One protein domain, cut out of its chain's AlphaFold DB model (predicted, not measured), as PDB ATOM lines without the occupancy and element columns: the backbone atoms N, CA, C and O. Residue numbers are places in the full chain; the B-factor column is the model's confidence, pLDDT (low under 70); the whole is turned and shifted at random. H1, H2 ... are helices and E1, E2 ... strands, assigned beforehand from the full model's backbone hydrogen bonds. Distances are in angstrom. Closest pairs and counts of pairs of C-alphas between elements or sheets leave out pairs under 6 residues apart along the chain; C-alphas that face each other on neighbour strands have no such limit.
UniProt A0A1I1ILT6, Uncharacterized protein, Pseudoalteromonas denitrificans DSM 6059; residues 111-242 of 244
ATOM      1  N   LYS A 111     -15.344  27.518 -34.101       82.25
ATOM      2  CA  LYS A 111     -14.060  27.055 -34.643       82.25
ATOM      3  C   LYS A 111     -14.236  25.852 -35.565       82.25
ATOM      4  O   LYS A 111     -15.231  25.143 -35.466       82.25
ATOM      5  N   LEU A 112     -13.287  25.658 -36.477       82.38
ATOM      6  CA  LEU A 112     -13.208  24.436 -37.273       82.38
ATOM      7  C   LEU A 112     -12.522  23.354 -36.444       82.38
ATOM      8  O   LEU A 112     -11.495  23.618 -35.821       82.38
ATOM      9  N   THR A 113     -13.082  22.154 -36.462       83.31
ATOM     10  CA  THR A 113     -12.558  20.987 -35.771       83.31
ATOM     11  C   THR A 113     -12.508  19.784 -36.700       83.31
ATOM     12  O   THR A 113     -13.341  19.646 -37.594       83.31
ATOM     13  N   LEU A 114     -11.529  18.906 -36.500       79.81
ATOM     14  CA  LEU A 114     -11.464  17.600 -37.158       79.81
ATOM     15  C   LEU A 114     -11.585  16.493 -36.105       79.81
ATOM     16  O   LEU A 114     -11.142  16.714 -34.977       79.81
ATOM     17  N   PRO A 115     -12.185  15.332 -36.433       75.25
ATOM     18  CA  PRO A 115     -12.140  14.160 -35.563       75.25
ATOM     19  C   PRO A 115     -10.688  13.802 -35.251       75.25
ATOM     20  O   PRO A 115      -9.866  13.816 -36.154       75.25
ATOM     21  N   ASP A 116     -10.359  13.487 -34.005       75.38
ATOM     22  CA  ASP A 116      -8.984  13.133 -33.613       75.38
ATOM     23  C   ASP A 116      -8.638  11.647 -33.817       75.38
ATOM     24  O   ASP A 116      -7.523  11.223 -33.521       75.38
ATOM     25  N   GLY A 117      -9.596  10.856 -34.310       67.00
ATOM     26  CA  GLY A 117      -9.500   9.405 -34.481       67.00
ATOM     27  C   GLY A 117      -9.615   8.579 -33.194       67.00
ATOM     28  O   GLY A 117      -9.655   7.352 -33.273       67.00
ATOM     29  N   GLU A 118      -9.735   9.214 -32.028       71.75
ATOM     30  CA  GLU A 118      -9.942   8.577 -30.717       71.75
ATOM     31  C   GLU A 118     -11.352   8.835 -30.151       71.75
ATOM     32  O   GLU A 118     -11.678   8.455 -29.025       71.75
ATOM     33  N   GLY A 119     -12.228   9.435 -30.960       71.31
ATOM     34  CA  GLY A 119     -13.611   9.755 -30.600       71.31
ATOM     35  C   GLY A 119     -13.807  11.182 -30.086       71.31
ATOM     36  O   GLY A 119     -14.924  11.535 -29.701       71.31
ATOM     37  N   GLY A 120     -12.756  12.002 -30.099       80.62
ATOM     38  CA  GLY A 120     -12.791  13.430 -29.818       80.62
ATOM     39  C   GLY A 120     -12.601  14.288 -31.071       80.62
ATOM     40  O   GLY A 120     -12.783  13.849 -32.211       80.62
ATOM     41  N   PHE A 121     -12.286  15.560 -30.841       82.00
ATOM     42  CA  PHE A 121     -12.108  16.569 -31.880       82.00
ATOM     43  C   PHE A 121     -10.938  17.488 -31.533       82.00
ATOM     44  O   PHE A 121     -10.757  17.853 -30.371       82.00
ATOM     45  N   VAL A 122     -10.204  17.934 -32.551       85.06
ATOM     46  CA  VAL A 122      -9.118  18.915 -32.423       85.06
ATOM     47  C   VAL A 122      -9.438  20.195 -33.177       85.06
ATOM     48  O   VAL A 122      -9.941  20.151 -34.299       85.06
ATOM     49  N   ASP A 123      -9.118  21.338 -32.568       88.75
ATOM     50  CA  ASP A 123      -9.212  22.652 -33.207       88.75
ATOM     51  C   ASP A 123      -8.173  22.766 -34.332       88.75
ATOM     52  O   ASP A 123      -6.983  22.511 -34.132       88.75
ATOM     53  N   VAL A 124      -8.614  23.204 -35.513       86.50
ATOM     54  CA  VAL A 124      -7.745  23.431 -36.672       86.50
ATOM     55  C   VAL A 124      -7.977  24.802 -37.283       86.50
ATOM     56  O   VAL A 124      -9.074  25.370 -37.234       86.50
ATOM     57  N   SER A 125      -6.940  25.343 -37.911       87.12
ATOM     58  CA  SER A 125      -7.038  26.596 -38.656       87.12
ATOM     59  C   SER A 125      -6.114  26.584 -39.872       87.12
ATOM     60  O   SER A 125      -5.142  25.828 -39.880       87.12
ATOM     61  N   PRO A 126      -6.410  27.372 -40.924       87.12
ATOM     62  CA  PRO A 126      -5.503  27.487 -42.055       87.12
ATOM     63  C   PRO A 126      -4.161  28.024 -41.570       87.12
ATOM     64  O   PRO A 126      -4.117  29.076 -40.922       87.12
ATOM     65  N   HIS A 127      -3.081  27.316 -41.887       90.44
ATOM     66  CA  HIS A 127      -1.741  27.732 -41.501       90.44
ATOM     67  C   HIS A 127      -1.458  29.176 -41.949       90.44
ATOM     68  O   HIS A 127      -1.751  29.554 -43.086       90.44
ATOM     69  N   LYS A 128      -0.933  30.004 -41.035       91.69
ATOM     70  CA  LYS A 128      -0.683  31.448 -41.240       91.69
ATOM     71  C   LYS A 128      -1.902  32.260 -41.696       91.69
ATOM     72  O   LYS A 128      -1.748  33.337 -42.264       91.69
ATOM     73  N   GLN A 129      -3.116  31.763 -41.443       88.56
ATOM     74  CA  GLN A 129      -4.371  32.344 -41.937       88.56
ATOM     75  C   GLN A 129      -4.433  32.451 -43.475       88.56
ATOM     76  O   GLN A 129      -5.288  33.157 -44.022       88.56
ATOM     77  N   ASP A 130      -3.558  31.737 -44.187       87.50
ATOM     78  CA  ASP A 130      -3.557  31.695 -45.640       87.50
ATOM     79  C   ASP A 130      -4.712  30.807 -46.113       87.50
ATOM     80  O   ASP A 130      -4.869  29.666 -45.680       87.50
ATOM     81  N   LYS A 131      -5.538  31.316 -47.033       80.75
ATOM     82  CA  LYS A 131      -6.696  30.568 -47.546       80.75
ATOM     83  C   LYS A 131      -6.285  29.263 -48.225       80.75
ATOM     84  O   LYS A 131      -7.040  28.308 -48.190       80.75
ATOM     85  N   SER A 132      -5.128  29.216 -48.861       77.38
ATOM     86  CA  SER A 132      -4.563  28.021 -49.492       77.38
ATOM     87  C   SER A 132      -3.654  27.199 -48.571       77.38
ATOM     88  O   SER A 132      -3.170  26.152 -49.000       77.38
ATOM     89  N   GLY A 133      -3.444  27.642 -47.328       83.56
ATOM     90  CA  GLY A 133      -2.737  26.877 -46.309       83.56
ATOM     91  C   GLY A 133      -3.492  25.608 -45.924       83.56
ATOM     92  O   GLY A 133      -4.722  25.533 -46.015       83.56
ATOM     93  N   LEU A 134      -2.738  24.604 -45.488       84.62
ATOM     94  CA  LEU A 134      -3.282  23.388 -44.898       84.62
ATOM     95  C   LEU A 134      -4.057  23.774 -43.626       84.62
ATOM     96  O   LEU A 134      -3.520  24.514 -42.795       84.62
ATOM     97  N   LEU A 135      -5.307  23.314 -43.457       83.19
ATOM     98  CA  LEU A 135      -5.912  23.343 -42.119       83.19
ATOM     99  C   LEU A 135      -5.100  22.413 -41.236       83.19
ATOM    100  O   LEU A 135      -4.991  21.241 -41.560       83.19
ATOM    101  N   ILE A 136      -4.554  22.923 -40.147       86.44
ATOM    102  CA  ILE A 136      -3.648  22.173 -39.287       86.44
ATOM    103  C   ILE A 136      -3.848  22.616 -37.838       86.44
ATOM    104  O   ILE A 136      -4.408  23.690 -37.579       86.44
ATOM    105  N   THR A 137      -3.435  21.786 -36.886       90.00
ATOM    106  CA  THR A 137      -3.373  22.197 -35.481       90.00
ATOM    107  C   THR A 137      -2.195  23.152 -35.274       90.00
ATOM    108  O   THR A 137      -1.172  23.067 -35.958       90.00
ATOM    109  N   GLU A 138      -2.328  24.063 -34.309       91.50
ATOM    110  CA  GLU A 138      -1.255  24.999 -33.940       91.50
ATOM    111  C   GLU A 138       0.022  24.258 -33.520       91.50
ATOM    112  O   GLU A 138       1.132  24.670 -33.849       91.50
ATOM    113  N   GLU A 139      -0.137  23.121 -32.844       92.94
ATOM    114  CA  GLU A 139       0.984  22.322 -32.377       92.94
ATOM    115  C   GLU A 139       1.825  21.754 -33.524       92.94
ATOM    116  O   GLU A 139       3.043  21.907 -33.512       92.94
ATOM    117  N   VAL A 140       1.193  21.111 -34.510       92.25
ATOM    118  CA  VAL A 140       1.915  20.496 -35.633       92.25
ATOM    119  C   VAL A 140       2.609  21.570 -36.460       92.25
ATOM    120  O   VAL A 140       3.765  21.390 -36.829       92.25
ATOM    121  N   ALA A 141       1.933  22.698 -36.708       93.94
ATOM    122  CA  ALA A 141       2.535  23.833 -37.400       93.94
ATOM    123  C   ALA A 141       3.811  24.296 -36.689       93.94
ATOM    124  O   ALA A 141       4.859  24.387 -37.320       93.94
ATOM    125  N   ARG A 142       3.746  24.488 -35.366       94.88
ATOM    126  CA  ARG A 142       4.892  24.921 -34.560       94.88
ATOM    127  C   ARG A 142       6.072  23.947 -34.628       94.88
ATOM    128  O   ARG A 142       7.205  24.408 -34.681       94.88
ATOM    129  N   LEU A 143       5.826  22.634 -34.603       94.75
ATOM    130  CA  LEU A 143       6.898  21.632 -34.713       94.75
ATOM    131  C   LEU A 143       7.583  21.708 -36.081       94.75
ATOM    132  O   LEU A 143       8.793  21.880 -36.151       94.75
ATOM    133  N   VAL A 144       6.795  21.687 -37.160       93.00
ATOM    134  CA  VAL A 144       7.328  21.757 -38.529       93.00
ATOM    135  C   VAL A 144       8.098  23.062 -38.765       93.00
ATOM    136  O   VAL A 144       9.135  23.057 -39.420       93.00
ATOM    137  N   GLU A 145       7.611  24.189 -38.239       94.06
ATOM    138  CA  GLU A 145       8.310  25.475 -38.335       94.06
ATOM    139  C   GLU A 145       9.628  25.488 -37.553       94.06
ATOM    140  O   GLU A 145      10.632  25.966 -38.082       94.06
ATOM    141  N   ALA A 146       9.654  24.918 -36.346       93.38
ATOM    142  CA  ALA A 146      10.878  24.797 -35.559       93.38
ATOM    143  C   ALA A 146      11.929  23.924 -36.268       93.38
ATOM    144  O   ALA A 146      13.102  24.293 -36.312       93.38
ATOM    145  N   ASP A 147      11.512  22.820 -36.893       91.69
ATOM    146  CA  ASP A 147      12.417  21.948 -37.649       91.69
ATOM    147  C   ASP A 147      13.007  22.663 -38.871       91.69
ATOM    148  O   ASP A 147      14.194  22.536 -39.167       91.69
ATOM    149  N   ILE A 148      12.205  23.470 -39.574       91.12
ATOM    150  CA  ILE A 148      12.685  24.303 -40.686       91.12
ATOM    151  C   ILE A 148      13.760  25.277 -40.209       91.12
ATOM    152  O   ILE A 148      14.783  25.432 -40.877       91.12
ATOM    153  N   GLU A 149      13.537  25.937 -39.072       91.69
ATOM    154  CA  GLU A 149      14.519  26.842 -38.472       91.69
ATOM    155  C   GLU A 149      15.802  26.094 -38.089       91.69
ATOM    156  O   GLU A 149      16.899  26.543 -38.433       91.69
ATOM    157  N   GLN A 150      15.682  24.920 -37.463       90.31
ATOM    158  CA  GLN A 150      16.819  24.077 -37.081       90.31
ATOM    159  C   GLN A 150      17.632  23.601 -38.293       90.31
ATOM    160  O   GLN A 150      18.863  23.551 -38.237       90.31
ATOM    161  N   LEU A 151      16.964  23.298 -39.406       87.75
ATOM    162  CA  LEU A 151      17.584  22.904 -40.671       87.75
ATOM    163  C   LEU A 151      18.209  24.083 -41.443       87.75
ATOM    164  O   LEU A 151      18.717  23.904 -42.551       87.75
ATOM    165  N   GLY A 152      18.216  25.283 -40.856       87.25
ATOM    166  CA  GLY A 152      18.877  26.465 -41.401       87.25
ATOM    167  C   GLY A 152      17.940  27.442 -42.105       87.25
ATOM    168  O   GLY A 152      18.433  28.353 -42.757       87.25
ATOM    169  N   GLY A 153      16.623  27.290 -41.983       88.31
ATOM    170  CA  GLY A 153      15.643  28.236 -42.513       88.31
ATOM    171  C   GLY A 153      15.250  27.996 -43.973       88.31
ATOM    172  O   GLY A 153      15.965  27.380 -44.769       88.31
ATOM    173  N   LEU A 154      14.075  28.516 -44.346       86.62
ATOM    174  CA  LEU A 154      13.465  28.314 -45.668       86.62
ATOM    175  C   LEU A 154      14.363  28.762 -46.816       86.62
ATOM    176  O   LEU A 154      14.330  28.167 -47.886       86.62
ATOM    177  N   GLU A 155      15.139  29.826 -46.623       83.00
ATOM    178  CA  GLU A 155      16.057  30.377 -47.614       83.00
ATOM    179  C   GLU A 155      17.167  29.409 -48.017       83.00
ATOM    180  O   GLU A 155      17.553  29.408 -49.188       83.00
ATOM    181  N   ASN A 156      17.620  28.574 -47.081       83.06
ATOM    182  CA  ASN A 156      18.693  27.608 -47.286       83.06
ATOM    183  C   ASN A 156      18.162  26.249 -47.760       83.06
ATOM    184  O   ASN A 156      18.884  25.504 -48.417       83.06
ATOM    185  N   LEU A 157      16.884  25.960 -47.497       77.19
ATOM    186  CA  LEU A 157      16.207  24.727 -47.909       77.19
ATOM    187  C   LEU A 157      15.588  24.788 -49.315       77.19
ATOM    188  O   LEU A 157      14.943  23.832 -49.744       77.19
ATOM    189  N   LYS A 158      15.766  25.887 -50.061       66.44
ATOM    190  CA  LYS A 158      15.208  26.044 -51.416       66.44
ATOM    191  C   LYS A 158      15.805  25.007 -52.381       66.44
ATOM    192  O   LYS A 158      16.916  25.200 -52.872       66.44
ATOM    193  N   GLY A 159      15.055  23.953 -52.718       60.59
ATOM    194  CA  GLY A 159      15.508  22.941 -53.678       60.59
ATOM    195  C   GLY A 159      14.450  21.930 -54.149       60.59
ATOM    196  O   GLY A 159      13.960  21.145 -53.350       60.59
ATOM    197  N   PHE A 160      14.256  21.924 -55.480       50.75
ATOM    198  CA  PHE A 160      13.480  21.042 -56.382       50.75
ATOM    199  C   PHE A 160      11.933  21.139 -56.382       50.75
ATOM    200  O   PHE A 160      11.277  21.039 -55.359       50.75
ATOM    201  N   ASP A 161      11.392  21.339 -57.597       47.72
ATOM    202  CA  ASP A 161       9.992  21.578 -58.012       47.72
ATOM    203  C   ASP A 161       9.293  22.849 -57.479       47.72
ATOM    204  O   ASP A 161       8.789  22.930 -56.362       47.72
ATOM    205  N   ASP A 162       9.232  23.872 -58.343       59.50
ATOM    206  CA  ASP A 162       8.446  25.109 -58.181       59.50
ATOM    207  C   ASP A 162       8.725  25.956 -56.918       59.50
ATOM    208  O   ASP A 162       7.977  26.882 -56.602       59.50
ATOM    209  N   GLY A 163       9.848  25.716 -56.233       64.62
ATOM    210  CA  GLY A 163      10.280  26.512 -55.076       64.62
ATOM    211  C   GLY A 163       9.616  26.119 -53.756       64.62
ATOM    212  O   GLY A 163       9.645  26.907 -52.808       64.62
ATOM    213  N   ASN A 164       9.030  24.923 -53.692       77.69
ATOM    214  CA  ASN A 164       8.535  24.335 -52.455       77.69
ATOM    215  C   ASN A 164       9.652  23.571 -51.722       77.69
ATOM    216  O   ASN A 164      10.626  23.131 -52.324       77.69
ATOM    217  N   VAL A 165       9.496  23.425 -50.410       86.25
ATOM    218  CA  VAL A 165      10.317  22.590 -49.530       86.25
ATOM    219  C   VAL A 165       9.494  21.369 -49.144       86.25
ATOM    220  O   VAL A 165       8.345  21.505 -48.715       86.25
ATOM    221  N   GLN A 166      10.083  20.187 -49.281       85.44
ATOM    222  CA  GLN A 166       9.498  18.918 -48.861       85.44
ATOM    223  C   GLN A 166      10.241  18.427 -47.615       85.44
ATOM    224  O   GLN A 166      11.456  18.238 -47.646       85.44
ATOM    225  N   LEU A 167       9.514  18.233 -46.517       86.19
ATOM    226  CA  LEU A 167      10.047  17.691 -45.267       86.19
ATOM    227  C   LEU A 167       9.483  16.294 -45.061       86.19
ATOM    228  O   LEU A 167       8.265  16.126 -45.044       86.19
ATOM    229  N   ILE A 168      10.368  15.310 -44.905       86.00
ATOM    230  CA  ILE A 168      10.010  13.903 -44.716       86.00
ATOM    231  C   ILE A 168      10.504  13.463 -43.339       86.00
ATOM    232  O   ILE A 168      11.705  13.462 -43.075       86.00
ATOM    233  N   TYR A 169       9.573  13.059 -42.481       85.75
ATOM    234  CA  TYR A 169       9.849  12.534 -41.150       85.75
ATOM    235  C   TYR A 169       9.727  11.017 -41.177       85.75
ATOM    236  O   TYR A 169       8.628  10.456 -41.243       85.75
ATOM    237  N   GLU A 170      10.874  10.353 -41.115       80.31
ATOM    238  CA  GLU A 170      10.975   8.902 -41.105       80.31
ATOM    239  C   GLU A 170      11.507   8.412 -39.757       80.31
ATOM    240  O   GLU A 170      12.434   8.974 -39.173       80.31
ATOM    241  N   LYS A 171      10.932   7.316 -39.258       73.50
ATOM    242  CA  LYS A 171      11.478   6.634 -38.087       73.50
ATOM    243  C   LYS A 171      12.829   5.994 -38.458       73.50
ATOM    244  O   LYS A 171      12.852   5.177 -39.380       73.50
ATOM    245  N   PRO A 172      13.919   6.251 -37.709       70.19
ATOM    246  CA  PRO A 172      15.221   5.661 -38.005       70.19
ATOM    247  C   PRO A 172      15.157   4.133 -38.114       70.19
ATOM    248  O   PRO A 172      14.582   3.466 -37.248       70.19
ATOM    249  N   ASN A 173      15.775   3.583 -39.164       69.94
ATOM    250  CA  ASN A 173      15.825   2.144 -39.459       69.94
ATOM    251  C   ASN A 173      14.451   1.481 -39.691       69.94
ATOM    252  O   ASN A 173      14.310   0.267 -39.533       69.94
ATOM    253  N   SER A 174      13.423   2.260 -40.034       66.31
ATOM    254  CA  SER A 174      12.121   1.725 -40.420       66.31
ATOM    255  C   SER A 174      12.193   1.059 -41.794       66.31
ATOM    256  O   SER A 174      12.721   1.626 -42.740       66.31
ATOM    257  N   THR A 175      11.625  -0.139 -41.921       60.97
ATOM    258  CA  THR A 175      11.505  -0.844 -43.210       60.97
ATOM    259  C   THR A 175      10.052  -1.023 -43.654       60.97
ATOM    260  O   THR A 175       9.807  -1.673 -44.668       60.97
ATOM    261  N   SER A 176       9.070  -0.527 -42.887       56.81
ATOM    262  CA  SER A 176       7.651  -0.830 -43.143       56.81
ATOM    263  C   SER A 176       6.642   0.257 -42.758       56.81
ATOM    264  O   SER A 176       5.442  -0.024 -42.759       56.81
ATOM    265  N   HIS A 177       7.075   1.461 -42.382       64.50
ATOM    266  CA  HIS A 177       6.154   2.540 -42.006       64.50
ATOM    267  C   HIS A 177       6.155   3.661 -43.038       64.50
ATOM    268  O   HIS A 177       7.201   4.010 -43.576       64.50
ATOM    269  N   LEU A 178       4.966   4.215 -43.283       73.88
ATOM    270  CA  LEU A 178       4.816   5.449 -44.039       73.88
ATOM    271  C   LEU A 178       5.460   6.597 -43.251       73.88
ATOM    272  O   LEU A 178       5.194   6.738 -42.054       73.88
ATOM    273  N   ALA A 179       6.288   7.388 -43.922       79.94
ATOM    274  CA  ALA A 179       6.824   8.638 -43.413       79.94
ATOM    275  C   ALA A 179       5.737   9.723 -43.410       79.94
ATOM    276  O   ALA A 179       4.780   9.663 -44.189       79.94
ATOM    277  N   TYR A 180       5.894  10.711 -42.530       85.88
ATOM    278  CA  TYR A 180       5.085  11.928 -42.564       85.88
ATOM    279  C   TYR A 180       5.739  12.918 -43.517       85.88
ATOM    280  O   TYR A 180       6.931  13.184 -43.390       85.88
ATOM    281  N   GLU A 181       4.981  13.470 -44.453       85.88
ATOM    282  CA  GLU A 181       5.512  14.357 -45.478       85.88
ATOM    283  C   GLU A 181       4.745  15.678 -45.497       85.88
ATOM    284  O   GLU A 181       3.528  15.695 -45.669       85.88
ATOM    285  N   PHE A 182       5.458  16.795 -45.353       88.00
ATOM    286  CA  PHE A 182       4.889  18.142 -45.393       88.00
ATOM    287  C   PHE A 182       5.495  18.947 -46.535       88.00
ATOM    288  O   PHE A 182       6.712  18.956 -46.718       88.00
ATOM    289  N   HIS A 183       4.646  19.663 -47.280       87.25
ATOM    290  CA  HIS A 183       5.105  20.591 -48.313       87.25
ATOM    291  C   HIS A 183       4.881  22.022 -47.867       87.25
ATOM    292  O   HIS A 183       3.766  22.436 -47.514       87.25
ATOM    293  N   VAL A 184       5.944  22.801 -47.968       89.31
ATOM    294  CA  VAL A 184       6.001  24.187 -47.526       89.31
ATOM    295  C   VAL A 184       6.350  25.053 -48.719       89.31
ATOM    296  O   VAL A 184       7.291  24.773 -49.450       89.31
ATOM    297  N   ARG A 185       5.566  26.100 -48.958       88.94
ATOM    298  CA  ARG A 185       5.858  27.050 -50.034       88.94
ATOM    299  C   ARG A 185       7.038  27.948 -49.679       88.94
ATOM    300  O   ARG A 185       7.405  28.086 -48.514       88.94
ATOM    301  N   ALA A 186       7.549  28.666 -50.676       85.75
ATOM    302  CA  ALA A 186       8.589  29.678 -50.495       85.75
ATOM    303  C   ALA A 186       8.230  30.806 -49.499       85.75
ATOM    304  O   ALA A 186       9.131  31.451 -48.969       85.75
ATOM    305  N   ASP A 187       6.939  31.057 -49.250       88.12
ATOM    306  CA  ASP A 187       6.448  32.016 -48.246       88.12
ATOM    307  C   ASP A 187       6.299  31.407 -46.837       88.12
ATOM    308  O   ASP A 187       5.824  32.065 -45.910       88.12
ATOM    309  N   GLY A 188       6.698  30.145 -46.663       89.19
ATOM    310  CA  GLY A 188       6.627  29.429 -45.397       89.19
ATOM    311  C   GLY A 188       5.240  28.910 -45.048       89.19
ATOM    312  O   GLY A 188       5.014  28.536 -43.897       89.19
ATOM    313  N   VAL A 189       4.292  28.902 -45.986       91.69
ATOM    314  CA  VAL A 189       2.976  28.300 -45.764       91.69
ATOM    315  C   VAL A 189       3.043  26.793 -46.022       91.69
ATOM    316  O   VAL A 189       3.237  26.346 -47.155       91.69
ATOM    317  N   ILE A 190       2.829  26.002 -44.967       90.06
ATOM    318  CA  ILE A 190       2.489  24.580 -45.068       90.06
ATOM    319  C   ILE A 190       1.156  24.461 -45.814       90.06
ATOM    320  O   ILE A 190       0.134  24.989 -45.369       90.06
ATOM    321  N   HIS A 191       1.163  23.802 -46.969       85.88
ATOM    322  CA  HIS A 191       0.006  23.758 -47.873       85.88
ATOM    323  C   HIS A 191      -0.385  22.340 -48.297       85.88
ATOM    324  O   HIS A 191      -1.428  22.141 -48.929       85.88
ATOM    325  N   TYR A 192       0.430  21.341 -47.966       82.75
ATOM    326  CA  TYR A 192       0.157  19.937 -48.243       82.75
ATOM    327  C   TYR A 192       0.764  19.076 -47.137       82.75
ATOM    328  O   TYR A 192       1.841  19.385 -46.626       82.75
ATOM    329  N   PHE A 193       0.058  18.008 -46.798       83.25
ATOM    330  CA  PHE A 193       0.527  16.917 -45.961       83.25
ATOM    331  C   PHE A 193       0.116  15.605 -46.645       83.25
ATOM    332  O   PHE A 193      -0.920  15.566 -47.326       83.25
ATOM    333  N   CYS A 194       0.968  14.588 -46.550       78.81
ATOM    334  CA  CYS A 194       0.626  13.209 -46.871       78.81
ATOM    335  C   CYS A 194       1.404  12.218 -45.993       78.81
ATOM    336  O   CYS A 194       2.431  12.550 -45.393       78.81
ATOM    337  N   ARG A 195       0.948  10.962 -45.981       79.12
ATOM    338  CA  ARG A 195       1.768   9.818 -45.581       79.12
ATOM    339  C   ARG A 195       2.287   9.087 -46.810       79.12
ATOM    340  O   ARG A 195       1.494   8.618 -47.630       79.12
ATOM    341  N   CYS A 196       3.600   8.935 -46.922       71.69
ATOM    342  CA  CYS A 196       4.233   8.312 -48.081       71.69
ATOM    343  C   CYS A 196       5.125   7.135 -47.685       71.69
ATOM    344  O   CYS A 196       5.727   7.115 -46.613       71.69
ATOM    345  N   LEU A 197       5.227   6.129 -48.554       67.94
ATOM    346  CA  LEU A 197       6.421   5.293 -48.557       67.94
ATOM    347  C   LEU A 197       7.475   6.127 -49.268       67.94
ATOM    348  O   LEU A 197       7.186   6.550 -50.395       67.94
ATOM    349  N   PRO A 198       8.667   6.336 -48.683       61.16
ATOM    350  CA  PRO A 198       9.742   7.003 -49.391       61.16
ATOM    351  C   PRO A 198       9.896   6.350 -50.775       61.16
ATOM    352  O   PRO A 198      10.258   5.178 -50.883       61.16
ATOM    353  N   TRP A 199       9.552   7.092 -51.833       52.06
ATOM    354  CA  TRP A 199       9.754   6.728 -53.243       52.06
ATOM    355  C   TRP A 199       8.858   5.630 -53.866       52.06
ATOM    356  O   TRP A 199       9.130   5.239 -55.001       52.06
ATOM    357  N   ALA A 200       7.791   5.140 -53.208       56.16
ATOM    358  CA  ALA A 200       7.023   3.977 -53.715       56.16
ATOM    359  C   ALA A 200       5.480   4.047 -53.623       56.16
ATOM    360  O   ALA A 200       4.800   3.094 -54.010       56.16
ATOM    361  N   GLY A 201       4.903   5.153 -53.143       57.19
ATOM    362  CA  GLY A 201       3.447   5.346 -53.066       57.19
ATOM    363  C   GLY A 201       3.032   6.236 -51.895       57.19
ATOM    364  O   GLY A 201       3.854   6.551 -51.039       57.19
ATOM    365  N   TYR A 202       1.764   6.646 -51.845       62.44
ATOM    366  CA  TYR A 202       1.243   7.502 -50.775       62.44
ATOM    367  C   TYR A 202      -0.225   7.201 -50.457       62.44
ATOM    368  O   TYR A 202      -0.969   6.706 -51.307       62.44
ATOM    369  N   GLU A 203      -0.640   7.478 -49.223       62.72
ATOM    370  CA  GLU A 203      -2.044   7.432 -48.812       62.72
ATOM    371  C   GLU A 203      -2.733   8.764 -49.125       62.72
ATOM    372  O   GLU A 203      -2.142   9.836 -48.996       62.72
ATOM    373  N   ALA A 204      -3.982   8.690 -49.595       52.97
ATOM    374  CA  ALA A 204      -4.781   9.875 -49.876       52.97
ATOM    375  C   ALA A 204      -5.377  10.402 -48.570       52.97
ATOM    376  O   ALA A 204      -5.860   9.635 -47.736       52.97
ATOM    377  N   GLU A 205      -5.385  11.717 -48.409       59.62
ATOM    378  CA  GLU A 205      -5.785  12.353 -47.159       59.62
ATOM    379  C   GLU A 205      -6.974  13.277 -47.343       59.62
ATOM    380  O   GLU A 205      -7.227  13.789 -48.434       59.62
ATOM    381  N   LEU A 206      -7.683  13.549 -46.250       54.25
ATOM    382  CA  LEU A 206      -8.646  14.637 -46.218       54.25
ATOM    383  C   LEU A 206      -7.882  15.956 -46.159       54.25
ATOM    384  O   LEU A 206      -7.334  16.343 -45.130       54.25
ATOM    385  N   HIS A 207      -7.836  16.663 -47.280       55.97
ATOM    386  CA  HIS A 207      -7.280  18.004 -47.323       55.97
ATOM    387  C   HIS A 207      -8.404  18.969 -47.115       55.97
ATOM    388  O   HIS A 207      -9.359  18.999 -47.889       55.97
ATOM    389  N   ALA A 208      -8.234  19.804 -46.110       55.62
ATOM    390  CA  ALA A 208      -9.026  20.991 -45.974       55.62
ATOM    391  C   ALA A 208      -8.203  22.177 -46.492       55.62
ATOM    392  O   ALA A 208      -7.320  22.686 -45.805       55.62
ATOM    393  N   ARG A 209      -8.436  22.568 -47.748       57.81
ATOM    394  CA  ARG A 209      -7.771  23.702 -48.411       57.81
ATOM    395  C   ARG A 209      -8.820  24.714 -48.802       57.81
ATOM    396  O   ARG A 209      -9.809  24.342 -49.423       57.81
ATOM    397  N   GLY A 210      -8.612  25.994 -48.509       49.16
ATOM    398  CA  GLY A 210      -9.441  27.055 -49.093       49.16
ATOM    399  C   GLY A 210     -10.930  26.830 -48.947       49.16
ATOM    400  O   GLY A 210     -11.677  27.176 -49.862       49.16
ATOM    401  N   TYR A 211     -11.330  26.272 -47.798       52.00
ATOM    402  CA  TYR A 211     -12.714  25.988 -47.435       52.00
ATOM    403  C   TYR A 211     -13.354  24.758 -48.105       52.00
ATOM    404  O   TYR A 211     -14.569  24.588 -48.028       52.00
ATOM    405  N   ASP A 212     -12.555  23.904 -48.746       53.56
ATOM    406  CA  ASP A 212     -12.938  22.582 -49.242       53.56
ATOM    407  C   ASP A 212     -12.273  21.505 -48.396       53.56
ATOM    408  O   ASP A 212     -11.049  21.474 -48.353       53.56
ATOM    409  N   ILE A 213     -13.058  20.622 -47.770       59.56
ATOM    410  CA  ILE A 213     -12.562  19.369 -47.187       59.56
ATOM    411  C   ILE A 213     -12.799  18.274 -48.222       59.56
ATOM    412  O   ILE A 213     -13.938  17.887 -48.478       59.56
ATOM    413  N   THR A 214     -11.734  17.821 -48.869       57.53
ATOM    414  CA  THR A 214     -11.774  16.861 -49.978       57.53
ATOM    415  C   THR A 214     -10.774  15.747 -49.748       57.53
ATOM    416  O   THR A 214      -9.694  16.001 -49.230       57.53
ATOM    417  N   ASN A 215     -11.084  14.530 -50.197       54.12
ATOM    418  CA  ASN A 215     -10.054  13.508 -50.363       54.12
ATOM    419  C   ASN A 215      -9.081  13.969 -51.454       54.12
ATOM    420  O   ASN A 215      -9.490  14.182 -52.596       54.12
ATOM    421  N   VAL A 216      -7.807  14.118 -51.112       53.50
ATOM    422  CA  VAL A 216      -6.743  14.482 -52.042       53.50
ATOM    423  C   VAL A 216      -5.707  13.369 -52.040       53.50
ATOM    424  O   VAL A 216      -5.066  13.085 -51.032       53.50
ATOM    425  N   GLY A 217      -5.555  12.727 -53.198       50.94
ATOM    426  CA  GLY A 217      -4.517  11.738 -53.458       50.94
ATOM    427  C   GLY A 217      -4.962  10.572 -54.338       50.94
ATOM    428  O   GLY A 217      -6.145  10.397 -54.616       50.94
ATOM    429  N   HIS A 218      -3.985   9.778 -54.778       47.12
ATOM    430  CA  HIS A 218      -4.165   8.554 -55.569       47.12
ATOM    431  C   HIS A 218      -4.062   7.272 -54.716       47.12
ATOM    432  O   HIS A 218      -4.022   6.170 -55.260       47.12
ATOM    433  N   GLY A 219      -3.989   7.411 -53.388       50.78
ATOM    434  CA  GLY A 219      -3.816   6.301 -52.455       50.78
ATOM    435  C   GLY A 219      -5.019   5.359 -52.362       50.78
ATOM    436  O   GLY A 219      -6.153   5.715 -52.673       50.78
ATOM    437  N   THR A 220      -4.772   4.133 -51.895       46.47
ATOM    438  CA  THR A 220      -5.779   3.056 -51.828       46.47
ATOM    439  C   THR A 220      -6.734   3.152 -50.633       46.47
ATOM    440  O   THR A 220      -7.666   2.353 -50.541       46.47
ATOM    441  N   ARG A 221      -6.479   4.063 -49.681       49.97
ATOM    442  CA  ARG A 221      -7.265   4.265 -48.452       49.97
ATOM    443  C   ARG A 221      -7.243   5.743 -48.052       49.97
ATOM    444  O   ARG A 221      -6.201   6.379 -48.189       49.97
ATOM    445  N   SER A 222      -8.378   6.250 -47.570       51.97
ATOM    446  CA  SER A 222      -8.463   7.549 -46.892       51.97
ATOM    447  C   SER A 222      -7.884   7.420 -45.487       51.97
ATOM    448  O   SER A 222      -8.267   6.507 -44.752       51.97
ATOM    449  N   ALA A 223      -6.982   8.322 -45.124       59.59
ATOM    450  CA  ALA A 223      -6.404   8.392 -43.790       59.59
ATOM    451  C   ALA A 223      -7.174   9.382 -42.894       59.59
ATOM    452  O   ALA A 223      -7.719  10.373 -43.387       59.59
ATOM    453  N   ASP A 224      -7.211   9.127 -41.582       66.88
ATOM    454  CA  ASP A 224      -7.708  10.102 -40.606       66.88
ATOM    455  C   ASP A 224      -6.589  11.111 -40.313       66.88
ATOM    456  O   ASP A 224      -5.672  10.861 -39.527       66.88
ATOM    457  N   THR A 225      -6.609  12.224 -41.046       72.19
ATOM    458  CA  THR A 225      -5.529  13.214 -41.071       72.19
ATOM    459  C   THR A 225      -5.169  13.727 -39.673       72.19
ATOM    460  O   THR A 225      -3.989  13.842 -39.342       72.19
ATOM    461  N   ALA A 226      -6.166  13.982 -38.824       74.31
ATOM    462  CA  ALA A 226      -5.933  14.506 -37.482       74.31
ATOM    463  C   ALA A 226      -5.381  13.436 -36.525       74.31
ATOM    464  O   ALA A 226      -4.465  13.740 -35.761       74.31
ATOM    465  N   LEU A 227      -5.812  12.173 -36.636       75.88
ATOM    466  CA  LEU A 227      -5.186  11.059 -35.908       75.88
ATOM    467  C   LEU A 227      -3.694  10.924 -36.244       75.88
ATOM    468  O   LEU A 227      -2.853  10.696 -35.372       75.88
ATOM    469  N   HIS A 228      -3.341  11.075 -37.520       79.44
ATOM    470  CA  HIS A 228      -1.950  10.995 -37.949       79.44
ATOM    471  C   HIS A 228      -1.108  12.154 -37.439       79.44
ATOM    472  O   HIS A 228       0.035  11.918 -37.050       79.44
ATOM    473  N   TRP A 229      -1.663  13.359 -37.371       84.62
ATOM    474  CA  TRP A 229      -1.011  14.494 -36.726       84.62
ATOM    475  C   TRP A 229      -0.783  14.280 -35.232       84.62
ATOM    476  O   TRP A 229       0.314  14.564 -34.761       84.62
ATOM    477  N   THR A 230      -1.749  13.713 -34.507       81.25
ATOM    478  CA  THR A 230      -1.564  13.318 -33.100       81.25
ATOM    479  C   THR A 230      -0.439  12.289 -32.954       81.25
ATOM    480  O   THR A 230       0.409  12.385 -32.069       81.25
ATOM    481  N   GLY A 231      -0.373  11.315 -33.867       80.69
ATOM    482  CA  GLY A 231       0.745  10.374 -33.921       80.69
ATOM    483  C   GLY A 231       2.083  11.061 -34.220       80.69
ATOM    484  O   GLY A 231       3.086  10.742 -33.587       80.69
ATOM    485  N   PHE A 232       2.102  12.013 -35.157       86.44
ATOM    486  CA  PHE A 232       3.292  12.787 -35.508       86.44
ATOM    487  C   PHE A 232       3.813  13.581 -34.308       86.44
ATOM    488  O   PHE A 232       4.987  13.447 -33.982       86.44
ATOM    489  N   THR A 233       2.959  14.336 -33.610       86.81
ATOM    490  CA  THR A 233       3.378  15.124 -32.438       86.81
ATOM    491  C   THR A 233       3.931  14.234 -31.329       86.81
ATOM    492  O   THR A 233       4.948  14.568 -30.720       86.81
ATOM    493  N   PHE A 234       3.318  13.069 -31.092       84.06
ATOM    494  CA  PHE A 234       3.833  12.079 -30.148       84.06
ATOM    495  C   PHE A 234       5.232  11.582 -30.541       84.06
ATOM    496  O   PHE A 234       6.149  11.597 -29.717       84.06
ATOM    497  N   TRP A 235       5.411  11.145 -31.792       80.12
ATOM    498  CA  TRP A 235       6.690  10.611 -32.265       80.12
ATOM    499  C   TRP A 235       7.789  11.667 -32.309       80.12
ATOM    500  O   TRP A 235       8.905  11.372 -31.891       80.12
ATOM    501  N   HIS A 236       7.471  12.873 -32.773       86.50
ATOM    502  CA  HIS A 236       8.402  13.996 -32.860       86.50
ATOM    503  C   HIS A 236       8.992  14.322 -31.479       86.50
ATOM    504  O   HIS A 236      10.198  14.185 -31.280       86.50
ATOM    505  N   ARG A 237       8.132  14.524 -30.469       82.56
ATOM    506  CA  ARG A 237       8.554  14.731 -29.069       82.56
ATOM    507  C   ARG A 237       9.385  13.569 -28.514       82.56
ATOM    508  O   ARG A 237      10.336  13.771 -27.764       82.56
ATOM    509  N   MET A 238       9.016  12.329 -28.840       77.06
ATOM    510  CA  MET A 238       9.740  11.137 -28.378       77.06
ATOM    511  C   MET A 238      11.143  11.012 -28.983       77.06
ATOM    512  O   MET A 238      12.009  10.395 -28.359       77.06
ATOM    513  N   LEU A 239      11.357  11.534 -30.192       70.75
ATOM    514  CA  LEU A 239      12.659  11.534 -30.854       70.75
ATOM    515  C   LEU A 239      13.558  12.650 -30.307       70.75
ATOM    516  O   LEU A 239      14.709  12.359 -29.996       70.75
ATOM    517  N   GLU A 240      13.023  13.851 -30.061       66.56
ATOM    518  CA  GLU A 240      13.759  14.950 -29.408       66.56
ATOM    519  C   GLU A 240      14.307  14.551 -28.023       66.56
ATOM    520  O   GLU A 240      15.435  14.881 -27.662       66.56
ATOM    521  N   LEU A 241      13.545  13.770 -27.247       57.91
ATOM    522  CA  LEU A 241      13.960  13.304 -25.915       57.91
ATOM    523  C   LEU A 241      15.134  12.310 -25.925       57.91
ATOM    524  O   LEU A 241      15.714  12.058 -24.871       57.91
ATOM    525  N   ARG A 242      15.469  11.704 -27.072       53.59
ATOM    526  CA  ARG A 242      16.575  10.735 -27.187       53.59
ATOM    527  C   ARG A 242      17.911  11.369 -27.567       53.59
ATOM    528  O   ARG A 242      18.915  10.663 -27.542       53.59
TER     529      ARG A 242
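What this domain is: This is residues 111 to 242 of the 244 residues of an uncharacterized protein of Pseudoalteromonas denitrificans DSM 6059 (UniProt A0A1I1ILT6). A strongly twisted slab of five antiparallel strands, E3 to E7, is partly covered on one face by two helices, H1 and H2, which run across the strands; no named helix is on the other face. A small two-stranded hairpin, E1 and E2, sits beside the first turns of H2. The printed part has 132 residues, with two named helices and seven named strands in the order E1 E2 H1 E3 E4 E5 E6 E7 H2, a mixed class. The whole is compact and rounded, with a radius of gyration of the C-alphas of 14.3 A and spans of 37 by 34 by 31 A.

How they stand to each other: Start with E1, residues 111 to 115, and E2, residues 121 to 126: they form an antiparallel hairpin, N 114 and O 122 standing 3.0 A apart. In H1, residues 138 to 150, look at Glu 138; its C-alpha and that of Val 124 are the closest of H1 and E2, at 7.2 A. Then E3, residues 165 to 169, E4, 179 to 184, E5, 190 to 197, E6, 201 to 209, and E7, 212 to 216, make a meander, each strand the antiparallel neighbour of the one before. Within hydrogen-bond range you find N 167 and O 182 at 2.9 A, N 181 and O 194 at 2.9 A, N 203 and O 195 at 2.9 A, and N 207 and O 214 at 2.8 A. E6 bends by 63 degrees at residue 206, and its pairing is staggered: residues 201 to 203 pair with E5, 205 to 209 with E7. H1 is on this sheet at a height of 8.8 A, over E3 and only just over E4, with 3 C-alphas there; it runs across, at 72 degrees to E3 on the local plane. H2, residues 225 to 240, is on the same face at a height of 9.4 A, over E5, and runs across it at 82 degrees on the local plane; the sheet and these helices make two layers, helices on one face of a sheet. H1 and H2 touch through residues 139 to 143 and 229 to 233 alone, the closest C-alphas being Val 140 and Thr 233, 6.4 A; they run the same way at a steep tilt of 44 degrees. The closest C-alphas of E1 and H2 are Leu 114 and Ala 226, 6.3 A. In H1 and H2 every O i to N i+4 pair is within hydrogen-bond range.

Where its parts are: Find C-alpha 111 at (-14.060, 27.055, -34.643), where E1 begins. From C-alpha 138 at (-1.255, 24.999, -33.940), H1 runs 18.4 A. E5 measures 20.0 A and E6 22.0 A; H2 runs 22.6 A to C-alpha 240 at (13.759, 14.950, -29.408).

The domain as a whole: The C-alphas farthest apart are those of Gly 119 and Asn 156, 40.5 A. The printed part has no cut; the links E2 to H1 and H1 to E3 are long. Mean pLDDT of the printed part is 75.6, and 43 residues are under 70, among them 197 to 224.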